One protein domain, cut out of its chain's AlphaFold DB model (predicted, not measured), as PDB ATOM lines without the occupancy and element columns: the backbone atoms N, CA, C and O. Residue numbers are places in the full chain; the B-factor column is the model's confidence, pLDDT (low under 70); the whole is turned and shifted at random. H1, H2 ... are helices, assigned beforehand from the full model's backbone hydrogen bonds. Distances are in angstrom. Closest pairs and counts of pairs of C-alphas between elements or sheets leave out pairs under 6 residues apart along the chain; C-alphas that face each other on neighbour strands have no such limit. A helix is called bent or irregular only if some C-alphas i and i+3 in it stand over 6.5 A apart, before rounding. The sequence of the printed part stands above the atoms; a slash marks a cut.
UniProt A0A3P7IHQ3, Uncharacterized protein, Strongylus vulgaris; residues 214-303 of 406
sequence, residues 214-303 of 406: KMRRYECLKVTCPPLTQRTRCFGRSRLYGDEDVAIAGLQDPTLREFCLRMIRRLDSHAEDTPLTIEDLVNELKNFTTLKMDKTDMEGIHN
ATOM      1  N   LYS A 214     -30.795 -36.409  22.058       63.25
ATOM      2  CA  LYS A 214     -30.095 -37.649  21.692       63.25
ATOM      3  C   LYS A 214     -28.591 -37.580  21.979       63.25
ATOM      4  O   LYS A 214     -28.074 -38.499  22.601       63.25
ATOM      5  N   MET A 215     -27.910 -36.499  21.587       71.62
ATOM      6  CA  MET A 215     -26.481 -36.316  21.867       71.62
ATOM      7  C   MET A 215     -26.210 -36.202  23.373       71.62
ATOM      8  O   MET A 215     -25.290 -36.837  23.866       71.62
ATOM      9  N   ARG A 216     -27.048 -35.477  24.128       72.44
ATOM     10  CA  ARG A 216     -26.908 -35.382  25.595       72.44
ATOM     11  C   ARG A 216     -27.080 -36.739  26.283       72.44
ATOM     12  O   ARG A 216     -26.297 -37.077  27.160       72.44
ATOM     13  N   ARG A 217     -28.071 -37.534  25.859       72.25
ATOM     14  CA  ARG A 217     -28.282 -38.904  26.361       72.25
ATOM     15  C   ARG A 217     -27.107 -39.818  26.019       72.25
ATOM     16  O   ARG A 217     -26.645 -40.548  26.885       72.25
ATOM     17  N   TYR A 218     -26.608 -39.753  24.785       71.75
ATOM     18  CA  TYR A 218     -25.433 -40.516  24.363       71.75
ATOM     19  C   TYR A 218     -24.182 -40.128  25.160       71.75
ATOM     20  O   TYR A 218     -23.475 -41.007  25.643       71.75
ATOM     21  N   GLU A 219     -23.935 -38.832  25.359       73.69
ATOM     22  CA  GLU A 219     -22.821 -38.345  26.176       73.69
ATOM     23  C   GLU A 219     -22.937 -38.818  27.625       73.69
ATOM     24  O   GLU A 219     -21.952 -39.316  28.156       73.69
ATOM     25  N   CYS A 220     -24.125 -38.765  28.235       69.25
ATOM     26  CA  CYS A 220     -24.348 -39.309  29.577       69.25
ATOM     27  C   CYS A 220     -24.098 -40.815  29.669       69.25
ATOM     28  O   CYS A 220     -23.449 -41.253  30.611       69.25
ATOM     29  N   LEU A 221     -24.549 -41.597  28.686       68.19
ATOM     30  CA  LEU A 221     -24.277 -43.039  28.633       68.19
ATOM     31  C   LEU A 221     -22.788 -43.348  28.417       68.19
ATOM     32  O   LEU A 221     -22.313 -44.406  28.818       68.19
ATOM     33  N   LYS A 222     -22.051 -42.434  27.777       71.06
ATOM     34  CA  LYS A 222     -20.613 -42.567  27.529       71.06
ATOM     35  C   LYS A 222     -19.764 -42.225  28.756       71.06
ATOM     36  O   LYS A 222     -18.606 -42.631  28.800       71.06
ATOM     37  N   VAL A 223     -20.303 -41.505  29.746       71.06
ATOM     38  CA  VAL A 223     -19.597 -41.258  31.009       71.06
ATOM     39  C   VAL A 223     -19.524 -42.570  31.788       71.06
ATOM     40  O   VAL A 223     -20.419 -42.925  32.549       71.06
ATOM     41  N   THR A 224     -18.438 -43.314  31.595       59.12
ATOM     42  CA  THR A 224     -18.096 -44.431  32.471       59.12
ATOM     43  C   THR A 224     -17.744 -43.854  33.835       59.12
ATOM     44  O   THR A 224     -16.863 -42.998  33.934       59.12
ATOM     45  N   CYS A 225     -18.443 -44.284  34.883       57.03
ATOM     46  CA  CYS A 225     -18.098 -43.881  36.240       57.03
ATOM     47  C   CYS A 225     -16.723 -44.474  36.580       57.03
ATOM     48  O   CYS A 225     -16.589 -45.700  36.560       57.03
ATOM     49  N   PRO A 226     -15.696 -43.650  36.862       63.25
ATOM     50  CA  PRO A 226     -14.436 -44.169  37.369       63.25
ATOM     51  C   PRO A 226     -14.698 -44.934  38.675       63.25
ATOM     52  O   PRO A 226     -15.622 -44.553  39.403       63.25
ATOM     53  N   PRO A 227     -13.889 -45.958  39.004       60.09
ATOM     54  CA  PRO A 227     -13.980 -46.635  40.293       60.09
ATOM     55  C   PRO A 227     -13.990 -45.609  41.424       60.09
ATOM     56  O   PRO A 227     -13.220 -44.639  41.382       60.09
ATOM     57  N   LEU A 228     -14.859 -45.804  42.418       57.25
ATOM     58  CA  LEU A 228     -14.975 -44.894  43.557       57.25
ATOM     59  C   LEU A 228     -13.677 -44.884  44.372       57.25
ATOM     60  O   LEU A 228     -13.497 -45.637  45.327       57.25
ATOM     61  N   THR A 229     -12.758 -44.002  44.001       49.47
ATOM     62  CA  THR A 229     -11.670 -43.574  44.875       49.47
ATOM     63  C   THR A 229     -12.233 -42.588  45.898       49.47
ATOM     64  O   THR A 229     -13.262 -41.956  45.664       49.47
ATOM     65  N   GLN A 230     -11.569 -42.466  47.047       43.59
ATOM     66  CA  GLN A 230     -12.000 -41.806  48.294       43.59
ATOM     67  C   GLN A 230     -12.420 -40.313  48.179       43.59
ATOM     68  O   GLN A 230     -12.633 -39.641  49.184       43.59
ATOM     69  N   ARG A 231     -12.535 -39.753  46.967       37.22
ATOM     70  CA  ARG A 231     -12.732 -38.328  46.682       37.22
ATOM     71  C   ARG A 231     -13.815 -38.058  45.624       37.22
ATOM     72  O   ARG A 231     -13.633 -37.232  44.735       37.22
ATOM     73  N   THR A 232     -14.968 -38.716  45.694       43.53
ATOM     74  CA  THR A 232     -16.052 -38.512  44.716       43.53
ATOM     75  C   THR A 232     -17.008 -37.384  45.113       43.53
ATOM     76  O   THR A 232     -18.012 -37.607  45.782       43.53
ATOM     77  N   ARG A 233     -16.727 -36.157  44.650       43.91
ATOM     78  CA  ARG A 233     -17.686 -35.024  44.637       43.91
ATOM     79  C   ARG A 233     -18.299 -34.750  43.251       43.91
ATOM     80  O   ARG A 233     -18.951 -33.731  43.055       43.91
ATOM     81  N   CYS A 234     -18.099 -35.627  42.268       44.97
ATOM     82  CA  CYS A 234     -18.384 -35.306  40.863       44.97
ATOM     83  C   CYS A 234     -19.835 -35.550  40.400       44.97
ATOM     84  O   CYS A 234     -20.160 -35.197  39.272       44.97
ATOM     85  N   PHE A 235     -20.723 -36.090  41.239       48.50
ATOM     86  CA  PHE A 235     -22.086 -36.456  40.813       48.50
ATOM     87  C   PHE A 235     -23.127 -35.322  40.874       48.50
ATOM     88  O   PHE A 235     -24.233 -35.478  40.372       48.50
ATOM     89  N   GLY A 236     -22.798 -34.155  41.436       39.75
ATOM     90  CA  GLY A 236     -23.814 -33.175  41.842       39.75
ATOM     91  C   GLY A 236     -24.271 -32.121  40.822       39.75
ATOM     92  O   GLY A 236     -24.974 -31.202  41.237       39.75
ATOM     93  N   ARG A 237     -23.862 -32.136  39.541       39.78
ATOM     94  CA  ARG A 237     -24.081 -30.944  38.676       39.78
ATOM     95  C   ARG A 237     -24.722 -31.126  37.303       39.78
ATOM     96  O   ARG A 237     -25.029 -30.115  36.671       39.78
ATOM     97  N   SER A 238     -25.016 -32.344  36.860       43.44
ATOM     98  CA  SER A 238     -25.760 -32.540  35.609       43.44
ATOM     99  C   SER A 238     -27.264 -32.521  35.884       43.44
ATOM    100  O   SER A 238     -27.859 -33.552  36.171       43.44
ATOM    101  N   ARG A 239     -27.889 -31.336  35.808       40.97
ATOM    102  CA  ARG A 239     -29.357 -31.196  35.800       40.97
ATOM    103  C   ARG A 239     -29.915 -31.857  34.537       40.97
ATOM    104  O   ARG A 239     -29.966 -31.226  33.481       40.97
ATOM    105  N   LEU A 240     -30.320 -33.116  34.632       45.66
ATOM    106  CA  LEU A 240     -31.129 -33.778  33.616       45.66
ATOM    107  C   LEU A 240     -32.498 -34.075  34.216       45.66
ATOM    108  O   LEU A 240     -32.621 -34.863  35.140       45.66
ATOM    109  N   TYR A 241     -33.517 -33.413  33.675       43.28
ATOM    110  CA  TYR A 241     -34.905 -33.821  33.838       43.28
ATOM    111  C   TYR A 241     -35.113 -35.106  33.022       43.28
ATOM    112  O   TYR A 241     -35.095 -35.059  31.787       43.28
ATOM    113  N   GLY A 242     -35.259 -36.247  33.691       45.06
ATOM    114  CA  GLY A 242     -35.636 -37.520  33.074       45.06
ATOM    115  C   GLY A 242     -35.383 -38.713  33.996       45.06
ATOM    116  O   GLY A 242     -34.305 -38.775  34.573       45.06
ATOM    117  N   ASP A 243     -36.386 -39.598  34.086       50.25
ATOM    118  CA  ASP A 243     -36.478 -40.867  34.838       50.25
ATOM    119  C   ASP A 243     -35.256 -41.269  35.670       50.25
ATOM    120  O   ASP A 243     -34.209 -41.664  35.142       50.25
ATOM    121  N   GLU A 244     -35.448 -41.258  36.987       56.16
ATOM    122  CA  GLU A 244     -34.475 -41.673  38.001       56.16
ATOM    123  C   GLU A 244     -33.995 -43.124  37.793       56.16
ATOM    124  O   GLU A 244     -32.827 -43.443  38.043       56.16
ATOM    125  N   ASP A 245     -34.839 -43.968  37.198       52.78
ATOM    126  CA  ASP A 245     -34.560 -45.371  36.879       52.78
ATOM    127  C   ASP A 245     -33.376 -45.557  35.916       52.78
ATOM    128  O   ASP A 245     -32.631 -46.541  35.993       52.78
ATOM    129  N   VAL A 246     -33.153 -44.604  35.001       55.09
ATOM    130  CA  VAL A 246     -32.098 -44.711  33.977       55.09
ATOM    131  C   VAL A 246     -30.713 -44.428  34.568       55.09
ATOM    132  O   VAL A 246     -29.714 -44.965  34.082       55.09
ATOM    133  N   ALA A 247     -30.630 -43.629  35.635       62.38
ATOM    134  CA  ALA A 247     -29.362 -43.301  36.284       62.38
ATOM    135  C   ALA A 247     -28.771 -44.500  37.049       62.38
ATOM    136  O   ALA A 247     -27.552 -44.679  37.074       62.38
ATOM    137  N   ILE A 248     -29.622 -45.356  37.624       60.69
ATOM    138  CA  ILE A 248     -29.200 -46.478  38.478       60.69
ATOM    139  C   ILE A 248     -28.619 -47.634  37.647       60.69
ATOM    140  O   ILE A 248     -27.662 -48.284  38.072       60.69
ATOM    141  N   ALA A 249     -29.133 -47.859  36.433       57.44
ATOM    142  CA  ALA A 249     -28.683 -48.939  35.547       57.44
ATOM    143  C   ALA A 249     -27.283 -48.713  34.934       57.44
ATOM    144  O   ALA A 249     -26.662 -49.659  34.449       57.44
ATOM    145  N   GLY A 250     -26.774 -47.474  34.944       64.81
ATOM    146  CA  GLY A 250     -25.469 -47.115  34.369       64.81
ATOM    147  C   GLY A 250     -24.257 -47.407  35.265       64.81
ATOM    148  O   GLY A 250     -23.116 -47.299  34.814       64.81
ATOM    149  N   LEU A 251     -24.478 -47.776  36.528       70.69
ATOM    150  CA  LEU A 251     -23.423 -48.043  37.506       70.69
ATOM    151  C   LEU A 251     -22.799 -49.428  37.254       70.69
ATOM    152  O   LEU A 251     -23.242 -50.440  37.787       70.69
ATOM    153  N   GLN A 252     -21.762 -49.475  36.414       68.25
ATOM    154  CA  GLN A 252     -21.036 -50.713  36.082       68.25
ATOM    155  C   GLN A 252     -20.028 -51.156  37.156       68.25
ATOM    156  O   GLN A 252     -19.483 -52.253  37.057       68.25
ATOM    157  N   ASP A 253     -19.757 -50.325  38.166       78.56
ATOM    158  CA  ASP A 253     -18.805 -50.661  39.226       78.56
ATOM    159  C   ASP A 253     -19.344 -51.842  40.067       78.56
ATOM    160  O   ASP A 253     -20.408 -51.719  40.686       78.56
ATOM    161  N   PRO A 254     -18.628 -52.984  40.139       76.06
ATOM    162  CA  PRO A 254     -19.036 -54.126  40.956       76.06
ATOM    163  C   PRO A 254     -19.254 -53.765  42.428       76.06
ATOM    164  O   PRO A 254     -20.095 -54.374  43.090       76.06
ATOM    165  N   THR A 255     -18.535 -52.761  42.937       75.38
ATOM    166  CA  THR A 255     -18.663 -52.283  44.319       75.38
ATOM    167  C   THR A 255     -19.952 -51.502  44.562       75.38
ATOM    168  O   THR A 255     -20.384 -51.384  45.706       75.38
ATOM    169  N   LEU A 256     -20.595 -51.019  43.497       82.31
ATOM    170  CA  LEU A 256     -21.877 -50.320  43.536       82.31
ATOM    171  C   LEU A 256     -23.058 -51.221  43.203       82.31
ATOM    172  O   LEU A 256     -24.196 -50.815  43.403       82.31
ATOM    173  N   ARG A 257     -22.821 -52.469  42.791       86.12
ATOM    174  CA  ARG A 257     -23.892 -53.438  42.534       86.12
ATOM    175  C   ARG A 257     -24.817 -53.610  43.738       86.12
ATOM    176  O   ARG A 257     -26.027 -53.727  43.569       86.12
ATOM    177  N   GLU A 258     -24.263 -53.636  44.946       86.44
ATOM    178  CA  GLU A 258     -25.053 -53.773  46.172       86.44
ATOM    179  C   GLU A 258     -25.879 -52.512  46.469       86.44
ATOM    180  O   GLU A 258     -27.052 -52.622  46.826       86.44
ATOM    181  N   PHE A 259     -25.313 -51.328  46.216       88.88
ATOM    182  CA  PHE A 259     -26.036 -50.057  46.271       88.88
ATOM    183  C   PHE A 259     -27.178 -50.006  45.241       88.88
ATOM    184  O   PHE A 259     -28.318 -49.730  45.605       88.88
ATOM    185  N   CYS A 260     -26.918 -50.371  43.981       87.25
ATOM    186  CA  CYS A 260     -27.935 -50.444  42.930       87.25
ATOM    187  C   CYS A 260     -29.072 -51.400  43.295       87.25
ATOM    188  O   CYS A 260     -30.233 -51.068  43.101       87.25
ATOM    189  N   LEU A 261     -28.762 -52.577  43.850       87.69
ATOM    190  CA  LEU A 261     -29.786 -53.535  44.275       87.69
ATOM    191  C   LEU A 261     -30.630 -53.008  45.439       87.69
ATOM    192  O   LEU A 261     -31.829 -53.279  45.472       87.69
ATOM    193  N   ARG A 262     -30.042 -52.259  46.380       88.94
ATOM    194  CA  ARG A 262     -30.818 -51.581  47.432       88.94
ATOM    195  C   ARG A 262     -31.728 -50.519  46.845       88.94
ATOM    196  O   ARG A 262     -32.899 -50.497  47.194       88.94
ATOM    197  N   MET A 263     -31.217 -49.707  45.927       88.88
ATOM    198  CA  MET A 263     -31.998 -48.679  45.244       88.88
ATOM    199  C   MET A 263     -33.169 -49.266  44.454       88.88
ATOM    200  O   MET A 263     -34.289 -48.803  44.615       88.88
ATOM    201  N   ILE A 264     -32.941 -50.336  43.685       87.69
ATOM    202  CA  ILE A 264     -34.002 -51.046  42.953       87.69
ATOM    203  C   ILE A 264     -35.047 -51.599  43.924       87.69
ATOM    204  O   ILE A 264     -36.233 -51.392  43.725       87.69
ATOM    205  N   ARG A 265     -34.625 -52.238  45.024       87.50
ATOM    206  CA  ARG A 265     -35.570 -52.734  46.037       87.50
ATOM    207  C   ARG A 265     -36.359 -51.614  46.705       87.50
ATOM    208  O   ARG A 265     -37.519 -51.829  47.029       87.50
ATOM    209  N   ARG A 266     -35.742 -50.448  46.935       85.88
ATOM    210  CA  ARG A 266     -36.445 -49.274  47.466       85.88
ATOM    211  C   ARG A 266     -37.489 -48.802  46.463       85.88
ATOM    212  O   ARG A 266     -38.639 -48.676  46.864       85.88
ATOM    213  N   LEU A 267     -37.121 -48.651  45.192       85.38
ATOM    214  CA  LEU A 267     -38.051 -48.311  44.111       85.38
ATOM    215  C   LEU A 267     -39.218 -49.306  44.024       85.38
ATOM    216  O   LEU A 267     -40.361 -48.876  44.022       85.38
ATOM    217  N   ASP A 268     -38.948 -50.614  44.070       85.12
ATOM    218  CA  ASP A 268     -39.986 -51.657  44.055       85.12
ATOM    219  C   ASP A 268     -40.876 -51.635  45.315       85.12
ATOM    220  O   ASP A 268     -42.029 -52.062  45.277       85.12
ATOM    221  N   SER A 269     -40.336 -51.188  46.456       86.25
ATOM    222  CA  SER A 269     -41.062 -51.112  47.733       86.25
ATOM    223  C   SER A 269     -41.861 -49.823  47.916       86.25
ATOM    224  O   SER A 269     -42.775 -49.788  48.741       86.25
ATOM    225  N   HIS A 270     -41.516 -48.768  47.176       80.88
ATOM    226  CA  HIS A 270     -42.304 -47.550  47.148       80.88
ATOM    227  C   HIS A 270     -43.572 -47.848  46.347       80.88
ATOM    228  O   HIS A 270     -43.549 -47.978  45.127       80.88
ATOM    229  N   ALA A 271     -44.692 -47.988  47.061       64.88
ATOM    230  CA  ALA A 271     -46.010 -47.911  46.446       64.88
ATOM    231  C   ALA A 271     -46.096 -46.609  45.632       64.88
ATOM    232  O   ALA A 271     -45.471 -45.615  46.010       64.88
ATOM    233  N   GLU A 272     -46.863 -46.615  44.539       76.75
ATOM    234  CA  GLU A 272     -46.898 -45.541  43.527       76.75
ATOM    235  C   GLU A 272     -47.184 -44.121  44.073       76.75
ATOM    236  O   GLU A 272     -47.044 -43.132  43.358       76.75
ATOM    237  N   ASP A 273     -47.530 -44.004  45.352       82.94
ATOM    238  CA  ASP A 273     -47.949 -42.782  46.024       82.94
ATOM    239  C   ASP A 273     -46.799 -41.898  46.542       82.94
ATOM    240  O   ASP A 273     -47.046 -40.771  46.974       82.94
ATOM    241  N   THR A 274     -45.540 -42.354  46.558       86.56
ATOM    242  CA  THR A 274     -44.408 -41.500  46.977       86.56
ATOM    243  C   THR A 274     -43.220 -41.657  46.034       86.56
ATOM    244  O   THR A 274     -42.499 -42.651  46.144       86.56
ATOM    245  N   PRO A 275     -42.992 -40.694  45.116       85.25
ATOM    246  CA  PRO A 275     -41.841 -40.740  44.229       85.25
ATOM    247  C   PRO A 275     -40.563 -40.653  45.058       85.25
ATOM    248  O   PRO A 275     -40.474 -39.867  46.005       85.25
ATOM    249  N   LEU A 276     -39.582 -41.473  44.693       87.88
ATOM    250  CA  LEU A 276     -38.253 -41.383  45.266       87.88
ATOM    251  C   LEU A 276     -37.673 -40.002  44.939       87.88
ATOM    252  O   LEU A 276     -37.937 -39.446  43.876       87.88
ATOM    253  N   THR A 277     -36.946 -39.407  45.879       90.75
ATOM    254  CA  THR A 277     -36.308 -38.108  45.659       90.75
ATOM    255  C   THR A 277     -34.804 -38.262  45.461       90.75
ATOM    256  O   THR A 277     -34.175 -39.230  45.904       90.75
ATOM    257  N   ILE A 278     -34.178 -37.263  44.837       87.00
ATOM    258  CA  ILE A 278     -32.714 -37.194  44.721       87.00
ATOM    259  C   ILE A 278     -32.074 -37.195  46.118       87.00
ATOM    260  O   ILE A 278     -31.003 -37.774  46.315       87.00
ATOM    261  N   GLU A 279     -32.724 -36.577  47.103       91.25
ATOM    262  CA  GLU A 279     -32.301 -36.587  48.500       91.25
ATOM    263  C   GLU A 279     -32.266 -38.009  49.074       91.25
ATOM    264  O   GLU A 279     -31.294 -38.356  49.749       91.25
ATOM    265  N   ASP A 280     -33.251 -38.853  48.759       90.00
ATOM    266  CA  ASP A 280     -33.275 -40.260  49.177       90.00
ATOM    267  C   ASP A 280     -32.113 -41.047  48.567       90.00
ATOM    268  O   ASP A 280     -31.435 -41.794  49.277       90.00
ATOM    269  N   LEU A 281     -31.811 -40.823  47.282       88.88
ATOM    270  CA  LEU A 281     -30.654 -41.424  46.607       88.88
ATOM    271  C   LEU A 281     -29.334 -41.007  47.275       88.88
ATOM    272  O   LEU A 281     -28.458 -41.839  47.525       88.88
ATOM    273  N   VAL A 282     -29.176 -39.714  47.577       90.19
ATOM    274  CA  VAL A 282     -27.980 -39.183  48.249       90.19
ATOM    275  C   VAL A 282     -27.854 -39.740  49.667       90.19
ATOM    276  O   VAL A 282     -26.745 -40.058  50.104       90.19
ATOM    277  N   ASN A 283     -28.964 -39.877  50.390       92.50
ATOM    278  CA  ASN A 283     -28.984 -40.433  51.739       92.50
ATOM    279  C   ASN A 283     -28.650 -41.927  51.741       92.50
ATOM    280  O   ASN A 283     -27.826 -42.360  52.545       92.50
ATOM    281  N   GLU A 284     -29.191 -42.705  50.806       91.38
ATOM    282  CA  GLU A 284     -28.844 -44.120  50.665       91.38
ATOM    283  C   GLU A 284     -27.362 -44.294  50.311       91.38
ATOM    284  O   GLU A 284     -26.698 -45.183  50.839       91.38
ATOM    285  N   LEU A 285     -26.800 -43.411  49.476       90.38
ATOM    286  CA  LEU A 285     -25.378 -43.465  49.126       90.38
ATOM    287  C   LEU A 285     -24.486 -43.186  50.343       90.38
ATOM    288  O   LEU A 285     -23.459 -43.849  50.529       90.38
ATOM    289  N   LYS A 286     -24.883 -42.234  51.198       92.31
ATOM    290  CA  LYS A 286     -24.209 -41.977  52.479       92.31
ATOM    291  C   LYS A 286     -24.289 -43.199  53.394       92.31
ATOM    292  O   LYS A 286     -23.245 -43.635  53.870       92.31
ATOM    293  N   ASN A 287     -25.473 -43.792  53.554       93.88
ATOM    294  CA  ASN A 287     -25.688 -44.990  54.376       93.88
ATOM    295  C   ASN A 287     -24.899 -46.206  53.867       93.88
ATOM    296  O   ASN A 287     -24.378 -47.002  54.644       93.88
ATOM    297  N   PHE A 288     -24.792 -46.366  52.548       91.75
ATOM    298  CA  PHE A 288     -23.982 -47.420  51.949       91.75
ATOM    299  C   PHE A 288     -22.491 -47.204  52.226       91.75
ATOM    300  O   PHE A 288     -21.767 -48.152  52.530       91.75
ATOM    301  N   THR A 289     -22.034 -45.951  52.159       91.50
ATOM    302  CA  THR A 289     -20.641 -45.594  52.442       91.50
ATOM    303  C   THR A 289     -20.292 -45.837  53.910       91.50
ATOM    304  O   THR A 289     -19.260 -46.449  54.174       91.50
ATOM    305  N   THR A 290     -21.149 -45.426  54.852       94.44
ATOM    306  CA  THR A 290     -20.941 -45.683  56.288       94.44
ATOM    307  C   THR A 290     -20.925 -47.177  56.575       94.44
ATOM    308  O   THR A 290     -19.959 -47.668  57.146       94.44
ATOM    309  N   LEU A 291     -21.894 -47.935  56.053       92.06
ATOM    310  CA  LEU A 291     -21.929 -49.386  56.232       92.06
ATOM    311  C   LEU A 291     -20.679 -50.079  55.673       92.06
ATOM    312  O   LEU A 291     -20.190 -51.050  56.249       92.06
ATOM    313  N   LYS A 292     -20.152 -49.607  54.539       91.38
ATOM    314  CA  LYS A 292     -18.917 -50.149  53.962       91.38
ATOM    315  C   LYS A 292     -17.712 -49.863  54.857       91.38
ATOM    316  O   LYS A 292     -16.853 -50.734  54.997       91.38
ATOM    317  N   MET A 293     -17.642 -48.670  55.445       91.56
ATOM    318  CA  MET A 293     -16.599 -48.322  56.410       91.56
ATOM    319  C   MET A 293     -16.703 -49.195  57.662       91.56
ATOM    320  O   MET A 293     -15.709 -49.818  58.014       91.56
ATOM    321  N   ASP A 294     -17.898 -49.353  58.232       92.88
ATOM    322  CA  ASP A 294     -18.135 -50.193  59.412       92.88
ATOM    323  C   ASP A 294     -17.796 -51.664  59.139       92.88
ATOM    324  O   ASP A 294     -17.157 -52.330  59.949       92.88
ATOM    325  N   LYS A 295     -18.163 -52.182  57.960       90.38
ATOM    326  CA  LYS A 295     -17.793 -53.540  57.546       90.38
ATOM    327  C   LYS A 295     -16.278 -53.705  57.448       90.38
ATOM    328  O   LYS A 295     -15.757 -54.728  57.877       90.38
ATOM    329  N   THR A 296     -15.587 -52.716  56.883       88.94
ATOM    330  CA  THR A 296     -14.124 -52.746  56.748       88.94
ATOM    331  C   THR A 296     -13.448 -52.655  58.115       88.94
ATOM    332  O   THR A 296     -12.468 -53.355  58.347       88.94
ATOM    333  N   ASP A 297     -13.987 -51.840  59.024       90.75
ATOM    334  CA  ASP A 297     -13.500 -51.712  60.399       90.75
ATOM    335  C   ASP A 297     -13.659 -53.038  61.153       90.75
ATOM    336  O   ASP A 297     -12.691 -53.585  61.676       90.75
ATOM    337  N   MET A 298     -14.845 -53.647  61.078       85.06
ATOM    338  CA  MET A 298     -15.130 -54.949  61.690       85.06
ATOM    339  C   MET A 298     -14.313 -56.093  61.080       85.06
ATOM    340  O   MET A 298     -13.840 -56.963  61.812       85.06
ATOM    341  N   GLU A 299     -14.121 -56.107  59.757       82.94
ATOM    342  CA  GLU A 299     -13.233 -57.072  59.105       82.94
ATOM    343  C   GLU A 299     -11.780 -56.842  59.531       82.94
ATOM    344  O   GLU A 299     -11.091 -57.821  59.787       82.94
ATOM    345  N   GLY A 300     -11.332 -55.596  59.716       78.88
ATOM    346  CA  GLY A 300      -9.998 -55.244  60.215       78.88
ATOM    347  C   GLY A 300      -9.691 -55.746  61.631       78.88
ATOM    348  O   GLY A 300      -8.523 -55.959  61.972       78.88
ATOM    349  N   ILE A 301     -10.713 -56.052  62.440       68.94
ATOM    350  CA  ILE A 301     -10.570 -56.717  63.744       68.94
ATOM    351  C   ILE A 301     -10.369 -58.231  63.525       68.94
ATOM    352  O   ILE A 301     -11.107 -59.092  64.004       68.94
ATOM    353  N   HIS A 302      -9.283 -58.597  62.839       60.66
ATOM    354  CA  HIS A 302      -8.836 -59.986  62.656       60.66
ATOM    355  C   HIS A 302      -8.508 -60.718  63.981       60.66
ATOM    356  O   HIS A 302      -8.251 -61.923  63.988       60.66
ATOM    357  N   ASN A 303      -8.583 -60.037  65.130       57.84
ATOM    358  CA  ASN A 303      -8.450 -60.653  66.451       57.84
ATOM    359  C   ASN A 303      -9.651 -61.517  66.869       57.84
ATOM    360  O   ASN A 303      -9.507 -62.338  67.776       57.84
TER     361      ASN A 303
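AT A GLANCE: This is residues 214 to 303 of the 406 residues of an uncharacterized protein of Strongylus vulgaris (UniProt A0A3P7IHQ3). Two long helices, H3 and H4, cross obliquely, the first half of H4 over the middle of H3, and residues 293 to 303, of which 293 to 300 belong to H4, stick out. The short helix H2 lies beside H3, while H1 is set off from the other helices, beyond the unnamed stretch of residues 223 to 243. The printed part has 90 residues with four named helices, H1 to H4 in chain order, and no named strand: all helix. It is loose, with a radius of gyration of the C-alphas of 15.1 A, and elongated, spanning 54 by 32 by 19 A.

HOW THE PARTS SIT: H1, residues 214 to 222, touches no helix. H2, residues 244 to 248, and H3, residues 254 to 269, only just touch, with 3 pairs of C-alphas within 8 A; the closest C-alphas are those of Ile 248 and Cys 260, 6.1 A apart. H3 touches H2 with residues 260 to 264 alone. H4, residues 278 to 300, touches H3 with residues 281 to 288 alone; the closest C-alphas are those of Phe 259 and Phe 288, 6.6 A apart. H3 and H4 run opposite ways at a steep tilt of 48 degrees. H2 and H4 are only just apart, 8.3 A at the closest. In H1 and H4 every O i to N i+4 pair is within hydrogen-bond range; in H3 10 of 12 are, and in H2 0 of 1, beside 1 of 2 O i to N i+3 pairs.

IN THESE COORDINATES: H1 begins at C-alpha 214 (-30.095, -37.649, 21.692) and is 12.2 A long; H2 is 7.2 A long. H3, 23.2 A long, is only just irregular: C-alphas 255 and 258 are 6.8 A apart. H4, 32.9 A long, ends at C-alpha 300 (-9.998, -55.244, 60.215).

THE WHOLE: The C-alphas of Lys 214 and Asn 303, the two farthest apart, are 54.8 A apart. The printed part has no cut. The link from H1 to H2 is long, with 21 residues. The mean pLDDT of the printed part is 73.0, and 35 residues are under 70, among them residues 224 to 250.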